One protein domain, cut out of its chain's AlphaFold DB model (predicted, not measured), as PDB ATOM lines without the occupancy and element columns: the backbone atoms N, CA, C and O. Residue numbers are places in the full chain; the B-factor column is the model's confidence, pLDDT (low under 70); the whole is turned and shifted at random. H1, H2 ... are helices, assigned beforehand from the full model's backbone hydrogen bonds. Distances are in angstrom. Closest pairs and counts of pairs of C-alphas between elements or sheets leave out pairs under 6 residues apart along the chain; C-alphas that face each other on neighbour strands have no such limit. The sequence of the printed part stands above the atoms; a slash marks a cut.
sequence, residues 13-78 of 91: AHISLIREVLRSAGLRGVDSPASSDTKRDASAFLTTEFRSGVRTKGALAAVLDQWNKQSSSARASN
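AT A GLANCE: This is residues 13 to 78 of the 91 residues of an uncharacterized protein of Pseudomonas sp. (UniProt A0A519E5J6). Three helices cross one another at steep angles and pack together around one small core, where Ile 18 and Val 21 of H1, Leu 46 of H2, and Leu 60 and Ala 61 of H3 come together. H3 is the longest helix, and its last residues, 72 to 78, stick out from this body as a free arm. The printed part has 66 residues, with three named helices in the order H1, H2, H3 and no named strand, and its class is all helix. It is compact, with a radius of gyration of the C-alphas of 11.6 A, and the C-alphas span 37 by 26 by 16 A along their three main axes.

HOW THE PARTS SIT: Begin with H3, residues 57 to 78, the longest helix. H2, residues 36 to 52, touches H3, and the place to look is Leu 46 and Leu 60, whose C-alphas are the closest of the two helices at 6.7 A. H3 touches H2 with residues 60 to 64 alone, and the two helices run opposite ways at a steep tilt of 48 degrees. H1, residues 13 to 24, touches H3 with residues 17 to 21 alone, and H3 touches H1 with residues 57 to 61 alone. Their closest C-alphas are those of Val 21 and Ala 61, 6.0 A apart, and they run the same way at a steep tilt of 51 degrees. H1 also touches H2, with residues 18 to 22 alone, and H2 touches H1 with residues 42 to 47 alone. The closest C-alphas here are those of Ile 18 and Leu 46, 6.6 A apart, and the two helices run opposite ways at a steep tilt of 45 degrees. The helix packing is mostly crossed, with 0 of the 3 touching pairs at a shallow tilt. In the backbones of H1 and H2, every O i to N i+4 pair is within hydrogen-bond range, and in H3 17 of 18 are.

IN THESE COORDINATES: Find C-alpha 57 at (-21.269, -31.475, -46.274); from there H3 runs 32.2 A to C-alpha 78 at (7.740, -17.491, -46.031). H2 begins at C-alpha 36, at (0.136, -35.339, -52.690), and runs 24.5 A to C-alpha 52. H1 runs 16.5 A, from C-alpha 13 at (-20.981, -43.154, -45.234) to C-alpha 24.

THE WHOLE: The two C-alphas farthest apart are those of Ala 13 and Asn 78, at 38.5 A. The printed part has no cut. The link from H1 to H2 is long, with 11 residues, and the link from H2 to H3 is tight, with 4. Mean pLDDT of the printed part is 83.7; look to residues 72 to 78 of H3 for the 7 residues under 70.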
ATOM      1  N   ALA A  13     -20.239 -44.363 -44.875       86.69
ATOM      2  CA  ALA A  13     -20.981 -43.154 -45.234       86.69
ATOM      3  C   ALA A  13     -20.191 -41.868 -44.926       86.69
ATOM      4  O   ALA A  13     -20.059 -41.005 -45.790       86.69
ATOM      5  N   HIS A  14     -19.580 -41.777 -43.742       88.19
ATOM      6  CA  HIS A  14     -18.754 -40.632 -43.336       88.19
ATOM      7  C   HIS A  14     -17.506 -40.504 -44.212       88.19
ATOM      8  O   HIS A  14     -17.174 -39.421 -44.687       88.19
ATOM      9  N   ILE A  15     -16.857 -41.635 -44.501       88.25
ATOM     10  CA  ILE A  15     -15.712 -41.675 -45.415       88.25
ATOM     11  C   ILE A  15     -16.142 -41.231 -46.819       88.25
ATOM     12  O   ILE A  15     -15.379 -40.564 -47.509       88.25
ATOM     13  N   SER A  16     -17.344 -41.597 -47.278       90.75
ATOM     14  CA  SER A  16     -17.873 -41.142 -48.571       90.75
ATOM     15  C   SER A  16     -18.096 -39.631 -48.601       90.75
ATOM     16  O   SER A  16     -17.683 -38.985 -49.560       90.75
ATOM     17  N   LEU A  17     -18.654 -39.066 -47.529       91.06
ATOM     18  CA  LEU A  17     -18.897 -37.632 -47.405       91.06
ATOM     19  C   LEU A  17     -17.595 -36.819 -47.458       91.06
ATOM     20  O   LEU A  17     -17.467 -35.915 -48.278       91.06
ATOM     21  N   ILE A  18     -16.596 -37.175 -46.642       90.38
ATOM     22  CA  ILE A  18     -15.279 -36.506 -46.635       90.38
ATOM     23  C   ILE A  18     -14.652 -36.559 -48.034       90.38
ATOM     24  O   ILE A  18     -14.148 -35.572 -48.566       90.38
ATOM     25  N   ARG A  19     -14.735 -37.728 -48.670       91.19
ATOM     26  CA  ARG A  19     -14.229 -37.975 -50.020       91.19
ATOM     27  C   ARG A  19     -14.907 -37.137 -51.100       91.19
ATOM     28  O   ARG A  19     -14.247 -36.816 -52.090       91.19
ATOM     29  N   GLU A  20     -16.191 -36.847 -50.942       92.06
ATOM     30  CA  GLU A  20     -16.974 -36.003 -51.842       92.06
ATOM     31  C   GLU A  20     -16.631 -34.522 -51.661       92.06
ATOM     32  O   GLU A  20     -16.443 -33.814 -52.651       92.06
ATOM     33  N   VAL A  21     -16.465 -34.070 -50.413       92.12
ATOM     34  CA  VAL A  21     -16.027 -32.701 -50.101       92.12
ATOM     35  C   VAL A  21     -14.644 -32.432 -50.695       92.12
ATOM     36  O   VAL A  21     -14.478 -31.464 -51.432       92.12
ATOM     37  N   LEU A  22     -13.677 -33.336 -50.488       90.62
ATOM     38  CA  LEU A  22     -12.334 -33.203 -51.071       90.62
ATOM     39  C   LEU A  22     -12.353 -33.160 -52.602       90.62
ATOM     40  O   LEU A  22     -11.582 -32.422 -53.207       90.62
ATOM     41  N   ARG A  23     -13.225 -33.950 -53.242       90.44
ATOM     42  CA  ARG A  23     -13.382 -33.933 -54.703       90.44
ATOM     43  C   ARG A  23     -13.961 -32.604 -55.179       90.44
ATOM     44  O   ARG A  23     -13.449 -32.041 -56.135       90.44
ATOM     45  N   SER A  24     -14.994 -32.108 -54.499       89.06
ATOM     46  CA  SER A  24     -15.651 -30.840 -54.842       89.06
ATOM     47  C   SER A  24     -14.700 -29.649 -54.694       89.06
ATOM     48  O   SER A  24     -14.765 -28.714 -55.478       89.06
ATOM     49  N   ALA A  25     -13.777 -29.715 -53.732       85.38
ATOM     50  CA  ALA A  25     -12.734 -28.714 -53.527       85.38
ATOM     51  C   ALA A  25     -11.518 -28.873 -54.460       85.38
ATOM     52  O   ALA A  25     -10.517 -28.186 -54.287       85.38
ATOM     53  N   GLY A  26     -11.546 -29.818 -55.407       87.19
ATOM     54  CA  GLY A  26     -10.418 -30.062 -56.306       87.19
ATOM     55  C   GLY A  26      -9.173 -30.610 -55.603       87.19
ATOM     56  O   GLY A  26      -8.096 -30.569 -56.183       87.19
ATOM     57  N   LEU A  27      -9.299 -31.153 -54.386       84.25
ATOM     58  CA  LEU A  27      -8.226 -31.780 -53.596       84.25
ATOM     59  C   LEU A  27      -8.240 -33.310 -53.715       84.25
ATOM     60  O   LEU A  27      -7.615 -34.026 -52.932       84.25
ATOM     61  N   ARG A  28      -8.996 -33.851 -54.674       82.81
ATOM     62  CA  ARG A  28      -9.099 -35.292 -54.894       82.81
ATOM     63  C   ARG A  28      -9.493 -35.619 -56.325       82.81
ATOM     64  O   ARG A  28     -10.494 -35.120 -56.820       82.81
ATOM     65  N   GLY A  29      -8.742 -36.525 -56.940       77.00
ATOM     66  CA  GLY A  29      -8.858 -36.870 -58.358       77.00
ATOM     67  C   GLY A  29      -7.481 -36.872 -59.018       77.00
ATOM     68  O   GLY A  29      -6.531 -36.328 -58.448       77.00
ATOM     69  N   VAL A  30      -7.375 -37.513 -60.182       70.38
ATOM     70  CA  VAL A  30      -6.131 -37.554 -60.970       70.38
ATOM     71  C   VAL A  30      -5.798 -36.177 -61.552       70.38
ATOM     72  O   VAL A  30      -4.636 -35.798 -61.557       70.38
ATOM     73  N   ASP A  31      -6.820 -35.382 -61.874       74.62
ATOM     74  CA  ASP A  31      -6.696 -34.016 -62.404       74.62
ATOM     75  C   ASP A  31      -6.507 -32.938 -61.326       74.62
ATOM     76  O   ASP A  31      -6.438 -31.749 -61.622       74.62
ATOM     77  N   SER A  32      -6.471 -33.324 -60.048       77.44
ATOM     78  CA  SER A  32      -6.324 -32.360 -58.960       77.44
ATOM     79  C   SER A  32      -4.900 -31.787 -58.959       77.44
ATOM     80  O   SER A  32      -3.964 -32.558 -58.699       77.44
ATOM     81  N   PRO A  33      -4.726 -30.459 -59.147       79.50
ATOM     82  CA  PRO A  33      -3.413 -29.812 -59.190       79.50
ATOM     83  C   PRO A  33      -2.738 -29.750 -57.811       79.50
ATOM     84  O   PRO A  33      -1.584 -29.345 -57.697       79.50
ATOM     85  N   ALA A  34      -3.445 -30.138 -56.745       81.38
ATOM     86  CA  ALA A  34      -2.901 -30.160 -55.398       81.38
ATOM     87  C   ALA A  34      -1.813 -31.236 -55.252       81.38
ATOM     88  O   ALA A  34      -1.959 -32.373 -55.719       81.38
ATOM     89  N   SER A  35      -0.738 -30.883 -54.543       84.88
ATOM     90  CA  SER A  35       0.338 -31.821 -54.217       84.88
ATOM     91  C   SER A  35      -0.186 -32.987 -53.376       84.88
ATOM     92  O   SER A  35      -1.154 -32.845 -52.626       84.88
ATOM     93  N   SER A  36       0.471 -34.145 -53.478       84.69
ATOM     94  CA  SER A  36       0.136 -35.339 -52.690       84.69
ATOM     95  C   SER A  36       0.079 -35.035 -51.188       84.69
ATOM     96  O   SER A  36      -0.827 -35.492 -50.496       84.69
ATOM     97  N   ASP A  37       0.993 -34.191 -50.710       86.44
ATOM     98  CA  ASP A  37       1.064 -33.747 -49.318       86.44
ATOM     99  C   ASP A  37      -0.190 -32.958 -48.906       86.44
ATOM    100  O   ASP A  37      -0.924 -33.368 -48.011       86.44
ATOM    101  N   THR A  38      -0.561 -31.944 -49.695       86.62
ATOM    102  CA  THR A  38      -1.789 -31.154 -49.501       86.62
ATOM    103  C   THR A  38      -3.046 -32.025 -49.511       86.62
ATOM    104  O   THR A  38      -3.958 -31.812 -48.714       86.62
ATOM    105  N   LYS A  39      -3.107 -33.034 -50.390       88.12
ATOM    106  CA  LYS A  39      -4.222 -33.995 -50.433       88.12
ATOM    107  C   LYS A  39      -4.300 -34.814 -49.140       88.12
ATOM    108  O   LYS A  39      -5.400 -35.057 -48.637       88.12
ATOM    109  N   ARG A  40      -3.151 -35.235 -48.595       88.69
ATOM    110  CA  ARG A  40      -3.074 -35.963 -47.320       88.69
ATOM    111  C   ARG A  40      -3.476 -35.070 -46.151       88.69
ATOM    112  O   ARG A  40      -4.354 -35.485 -45.394       88.69
ATOM    113  N   ASP A  41      -2.943 -33.859 -46.053       90.19
ATOM    114  CA  ASP A  41      -3.283 -32.930 -44.970       90.19
ATOM    115  C   ASP A  41      -4.763 -32.558 -44.972       90.19
ATOM    116  O   ASP A  41      -5.422 -32.659 -43.940       90.19
ATOM    117  N   ALA A  42      -5.327 -32.242 -46.141       90.25
ATOM    118  CA  ALA A  42      -6.751 -31.950 -46.274       90.25
ATOM    119  C   ALA A  42      -7.623 -33.122 -45.793       90.25
ATOM    120  O   ALA A  42      -8.642 -32.935 -45.124       90.25
ATOM    121  N   SER A  43      -7.220 -34.358 -46.108       90.25
ATOM    122  CA  SER A  43      -7.942 -35.556 -45.672       90.25
ATOM    123  C   SER A  43      -7.850 -35.797 -44.161       90.25
ATOM    124  O   SER A  43      -8.848 -36.178 -43.539       90.25
ATOM    125  N   ALA A  44      -6.684 -35.545 -43.562       90.38
ATOM    126  CA  ALA A  44      -6.469 -35.656 -42.124       90.38
ATOM    127  C   ALA A  44      -7.243 -34.568 -41.368       90.38
ATOM    128  O   ALA A  44      -7.931 -34.870 -40.392       90.38
ATOM    129  N   PHE A  45      -7.211 -33.332 -41.872       90.94
ATOM    130  CA  PHE A  45      -7.946 -32.197 -41.330       90.94
ATOM    131  C   PHE A  45      -9.453 -32.472 -41.286       90.94
ATOM    132  O   PHE A  45     -10.048 -32.469 -40.210       90.94
ATOM    133  N   LEU A  46     -10.070 -32.841 -42.416       91.31
ATOM    134  CA  LEU A  46     -11.508 -33.142 -42.453       91.31
ATOM    135  C   LEU A  46     -11.902 -34.335 -41.583       91.31
ATOM    136  O   LEU A  46     -13.002 -34.363 -41.034       91.31
ATOM    137  N   THR A  47     -11.023 -35.329 -41.453       90.31
ATOM    138  CA  THR A  47     -11.253 -36.467 -40.556       90.31
ATOM    139  C   THR A  47     -11.309 -36.012 -39.098       90.31
ATOM    140  O   THR A  47     -12.171 -36.472 -38.347       90.31
ATOM    141  N   THR A  48     -10.425 -35.098 -38.698       90.25
ATOM    142  CA  THR A  48     -10.410 -34.506 -37.356       90.25
ATOM    143  C   THR A  48     -11.649 -33.651 -37.111       90.25
ATOM    144  O   THR A  48     -12.350 -33.882 -36.128       90.25
ATOM    145  N   GLU A  49     -11.998 -32.761 -38.041       90.88
ATOM    146  CA  GLU A  49     -13.194 -31.912 -37.944       90.88
ATOM    147  C   GLU A  49     -14.478 -32.745 -37.845       90.88
ATOM    148  O   GLU A  49     -15.348 -32.496 -37.004       90.88
ATOM    149  N   PHE A  50     -14.569 -33.820 -38.631       89.06
ATOM    150  CA  PHE A  50     -15.700 -34.739 -38.567       89.06
ATOM    151  C   PHE A  50     -15.829 -35.413 -37.193       89.06
ATOM    152  O   PHE A  50     -16.936 -35.568 -36.664       89.06
ATOM    153  N   ARG A  51     -14.698 -35.810 -36.594       87.44
ATOM    154  CA  ARG A  51     -14.655 -36.389 -35.242       87.44
ATOM    155  C   ARG A  51     -14.967 -35.358 -34.159       87.44
ATOM    156  O   ARG A  51     -15.543 -35.743 -33.145       87.44
ATOM    157  N   SER A  52     -14.631 -34.091 -34.396       87.19
ATOM    158  CA  SER A  52     -14.924 -32.952 -33.516       87.19
ATOM    159  C   SER A  52     -16.417 -32.592 -33.492       87.19
ATOM    160  O   SER A  52     -16.924 -32.084 -32.498       87.19
ATOM    161  N   GLY A  53     -17.158 -32.927 -34.557       84.31
ATOM    162  CA  GLY A  53     -18.613 -32.741 -34.626       84.31
ATOM    163  C   GLY A  53     -19.119 -32.151 -35.942       84.31
ATOM    164  O   GLY A  53     -20.331 -32.077 -36.150       84.31
ATOM    165  N   VAL A  54     -18.225 -31.789 -36.866       85.62
ATOM    166  CA  VAL A  54     -18.573 -31.210 -38.169       85.62
ATOM    167  C   VAL A  54     -19.027 -32.314 -39.129       85.62
ATOM    168  O   VAL A  54     -18.243 -32.887 -39.879       85.62
ATOM    169  N   ARG A  55     -20.316 -32.666 -39.085       85.25
ATOM    170  CA  ARG A  55     -20.850 -33.851 -39.791       85.25
ATOM    171  C   ARG A  55     -21.634 -33.560 -41.068       85.25
ATOM    172  O   ARG A  55     -22.132 -34.493 -41.693       85.25
ATOM    173  N   THR A  56     -21.760 -32.297 -41.468       89.75
ATOM    174  CA  THR A  56     -22.513 -31.912 -42.671       89.75
ATOM    175  C   THR A  56     -21.578 -31.556 -43.820       89.75
ATOM    176  O   THR A  56     -20.481 -31.038 -43.615       89.75
ATOM    177  N   LYS A  57     -22.027 -31.805 -45.057       88.94
ATOM    178  CA  LYS A  57     -21.269 -31.475 -46.274       88.94
ATOM    179  C   LYS A  57     -20.878 -29.996 -46.323       88.94
ATOM    180  O   LYS A  57     -19.725 -29.677 -46.592       88.94
ATOM    181  N   GLY A  58     -21.840 -29.110 -46.051       90.25
ATOM    182  CA  GLY A  58     -21.640 -27.662 -46.100       90.25
ATOM    183  C   GLY A  58     -20.657 -27.168 -45.043       90.25
ATOM    184  O   GLY A  58     -19.765 -26.391 -45.364       90.25
ATOM    185  N   ALA A  59     -20.756 -27.673 -43.809       91.62
ATOM    186  CA  ALA A  59     -19.833 -27.275 -42.752       91.62
ATOM    187  C   ALA A  59     -18.412 -27.801 -43.011       91.62
ATOM    188  O   ALA A  59     -17.460 -27.044 -42.862       91.62
ATOM    189  N   LEU A  60     -18.267 -29.045 -43.495       91.31
ATOM    190  CA  LEU A  60     -16.970 -29.592 -43.917       91.31
ATOM    191  C   LEU A  60     -16.347 -28.787 -45.067       91.31
ATOM    192  O   LEU A  60     -15.144 -28.549 -45.067       91.31
ATOM    193  N   ALA A  61     -17.149 -28.353 -46.042       91.44
ATOM    194  CA  ALA A  61     -16.668 -27.503 -47.128       91.44
ATOM    195  C   ALA A  61     -16.224 -26.121 -46.620       91.44
ATOM    196  O   ALA A  61     -15.182 -25.627 -47.041       91.44
ATOM    197  N   ALA A  62     -16.967 -25.529 -45.680       91.69
ATOM    198  CA  ALA A  62     -16.628 -24.236 -45.090       91.69
ATOM    199  C   ALA A  62     -15.317 -24.280 -44.286       91.69
ATOM    200  O   ALA A  62     -14.474 -23.401 -44.449       91.69
ATOM    201  N   VAL A  63     -15.108 -25.310 -43.455       93.12
ATOM    202  CA  VAL A  63     -13.840 -25.460 -42.715       93.12
ATOM    203  C   VAL A  63     -12.674 -25.791 -43.648       93.12
ATOM    204  O   VAL A  63     -11.562 -25.325 -43.416       93.12
ATOM    205  N   LEU A  64     -12.912 -26.537 -44.735       90.94
ATOM    206  CA  LEU A  64     -11.883 -26.819 -45.741       90.94
ATOM    207  C   LEU A  64     -11.437 -25.560 -46.486       90.94
ATOM    208  O   LEU A  64     -10.247 -25.384 -46.734       90.94
ATOM    209  N   ASP A  65     -12.382 -24.692 -46.847       90.06
ATOM    210  CA  ASP A  65     -12.093 -23.410 -47.494       90.06
ATOM    211  C   ASP A  65     -11.250 -22.508 -46.579       90.06
ATOM    212  O   ASP A  65     -10.241 -21.947 -47.013       90.06
ATOM    213  N   GLN A  66     -11.595 -22.443 -45.288       89.50
ATOM    214  CA  GLN A  66     -10.794 -21.731 -44.288       89.50
ATOM    215  C   GLN A  66      -9.388 -22.321 -44.151       89.50
ATOM    216  O   GLN A  66      -8.411 -21.574 -44.152       89.50
ATOM    217  N   TRP A  67      -9.271 -23.649 -44.086       88.56
ATOM    218  CA  TRP A  67      -7.983 -24.337 -44.034       88.56
ATOM    219  C   TRP A  67      -7.123 -24.023 -45.264       88.56
ATOM    220  O   TRP A  67      -5.965 -23.640 -45.120       88.56
ATOM    221  N   ASN A  68      -7.693 -24.074 -46.471       84.56
ATOM    222  CA  ASN A  68      -6.964 -23.774 -47.706       84.56
ATOM    223  C   ASN A  68      -6.454 -22.321 -47.746       84.56
ATOM    224  O   ASN A  68      -5.322 -22.059 -48.166       84.56
ATOM    225  N   LYS A  69      -7.261 -21.371 -47.255       83.31
ATOM    226  CA  LYS A  69      -6.868 -19.960 -47.106       83.31
ATOM    227  C   LYS A  69      -5.719 -19.795 -46.109       83.31
ATOM    228  O   LYS A  69      -4.761 -19.082 -46.402       83.31
ATOM    229  N   GLN A  70      -5.768 -20.492 -44.975       81.19
ATOM    230  CA  GLN A  70      -4.703 -20.468 -43.965       81.19
ATOM    231  C   GLN A  70      -3.405 -21.109 -44.474       81.19
ATOM    232  O   GLN A  70      -2.336 -20.521 -44.319       81.19
ATOM    233  N   SER A  71      -3.478 -22.259 -45.146       71.94
ATOM    234  CA  SER A  71      -2.307 -22.916 -45.746       71.94
ATOM    235  C   SER A  71      -1.672 -22.081 -46.860       71.94
ATOM    236  O   SER A  71      -0.448 -22.061 -46.994       71.94
ATOM    237  N   SER A  72      -2.480 -21.353 -47.636       64.69
ATOM    238  CA  SER A  72      -1.982 -20.421 -48.654       64.69
ATOM    239  C   SER A  72      -1.322 -19.193 -48.021       64.69
ATOM    240  O   SER A  72      -0.253 -18.776 -48.463       64.69
ATOM    241  N   SER A  73      -1.900 -18.658 -46.941       59.50
ATOM    242  CA  SER A  73      -1.323 -17.538 -46.194       59.50
ATOM    243  C   SER A  73      -0.003 -17.911 -45.514       59.50
ATOM    244  O   SER A  73       0.948 -17.141 -45.586       59.50
ATOM    245  N   ALA A  74       0.096 -19.094 -44.900       56.53
ATOM    246  CA  ALA A  74       1.323 -19.556 -44.247       56.53
ATOM    247  C   ALA A  74       2.479 -19.758 -45.245       56.53
ATOM    248  O   ALA A  74       3.633 -19.485 -44.923       56.53
ATOM    249  N   ARG A  75       2.173 -20.188 -46.476       49.50
ATOM    250  CA  ARG A  75       3.162 -20.295 -47.559       49.50
ATOM    251  C   ARG A  75       3.590 -18.934 -48.111       49.50
ATOM    252  O   ARG A  75       4.765 -18.767 -48.423       49.50
ATOM    253  N   ALA A  76       2.675 -17.970 -48.204       53.03
ATOM    254  CA  ALA A  76       2.982 -16.618 -48.672       53.03
ATOM    255  C   ALA A  76       3.889 -15.849 -47.692       53.03
ATOM    256  O   ALA A  76       4.782 -15.121 -48.120       53.03
ATOM    257  N   SER A  77       3.724 -16.069 -46.385       53.78
ATOM    258  CA  SER A  77       4.545 -15.417 -45.357       53.78
ATOM    259  C   SER A  77       6.015 -15.863 -45.345       53.78
ATOM    260  O   SER A  77       6.843 -15.195 -44.735       53.78
ATOM    261  N   ASN A  78       6.372 -16.960 -46.023       48.28
ATOM    262  CA  ASN A  78       7.740 -17.491 -46.031       48.28
ATOM    263  C   ASN A  78       8.604 -16.976 -47.207       48.28
ATOM    264  O   ASN A  78       9.722 -17.447 -47.393       48.28
TER     265      ASN A  78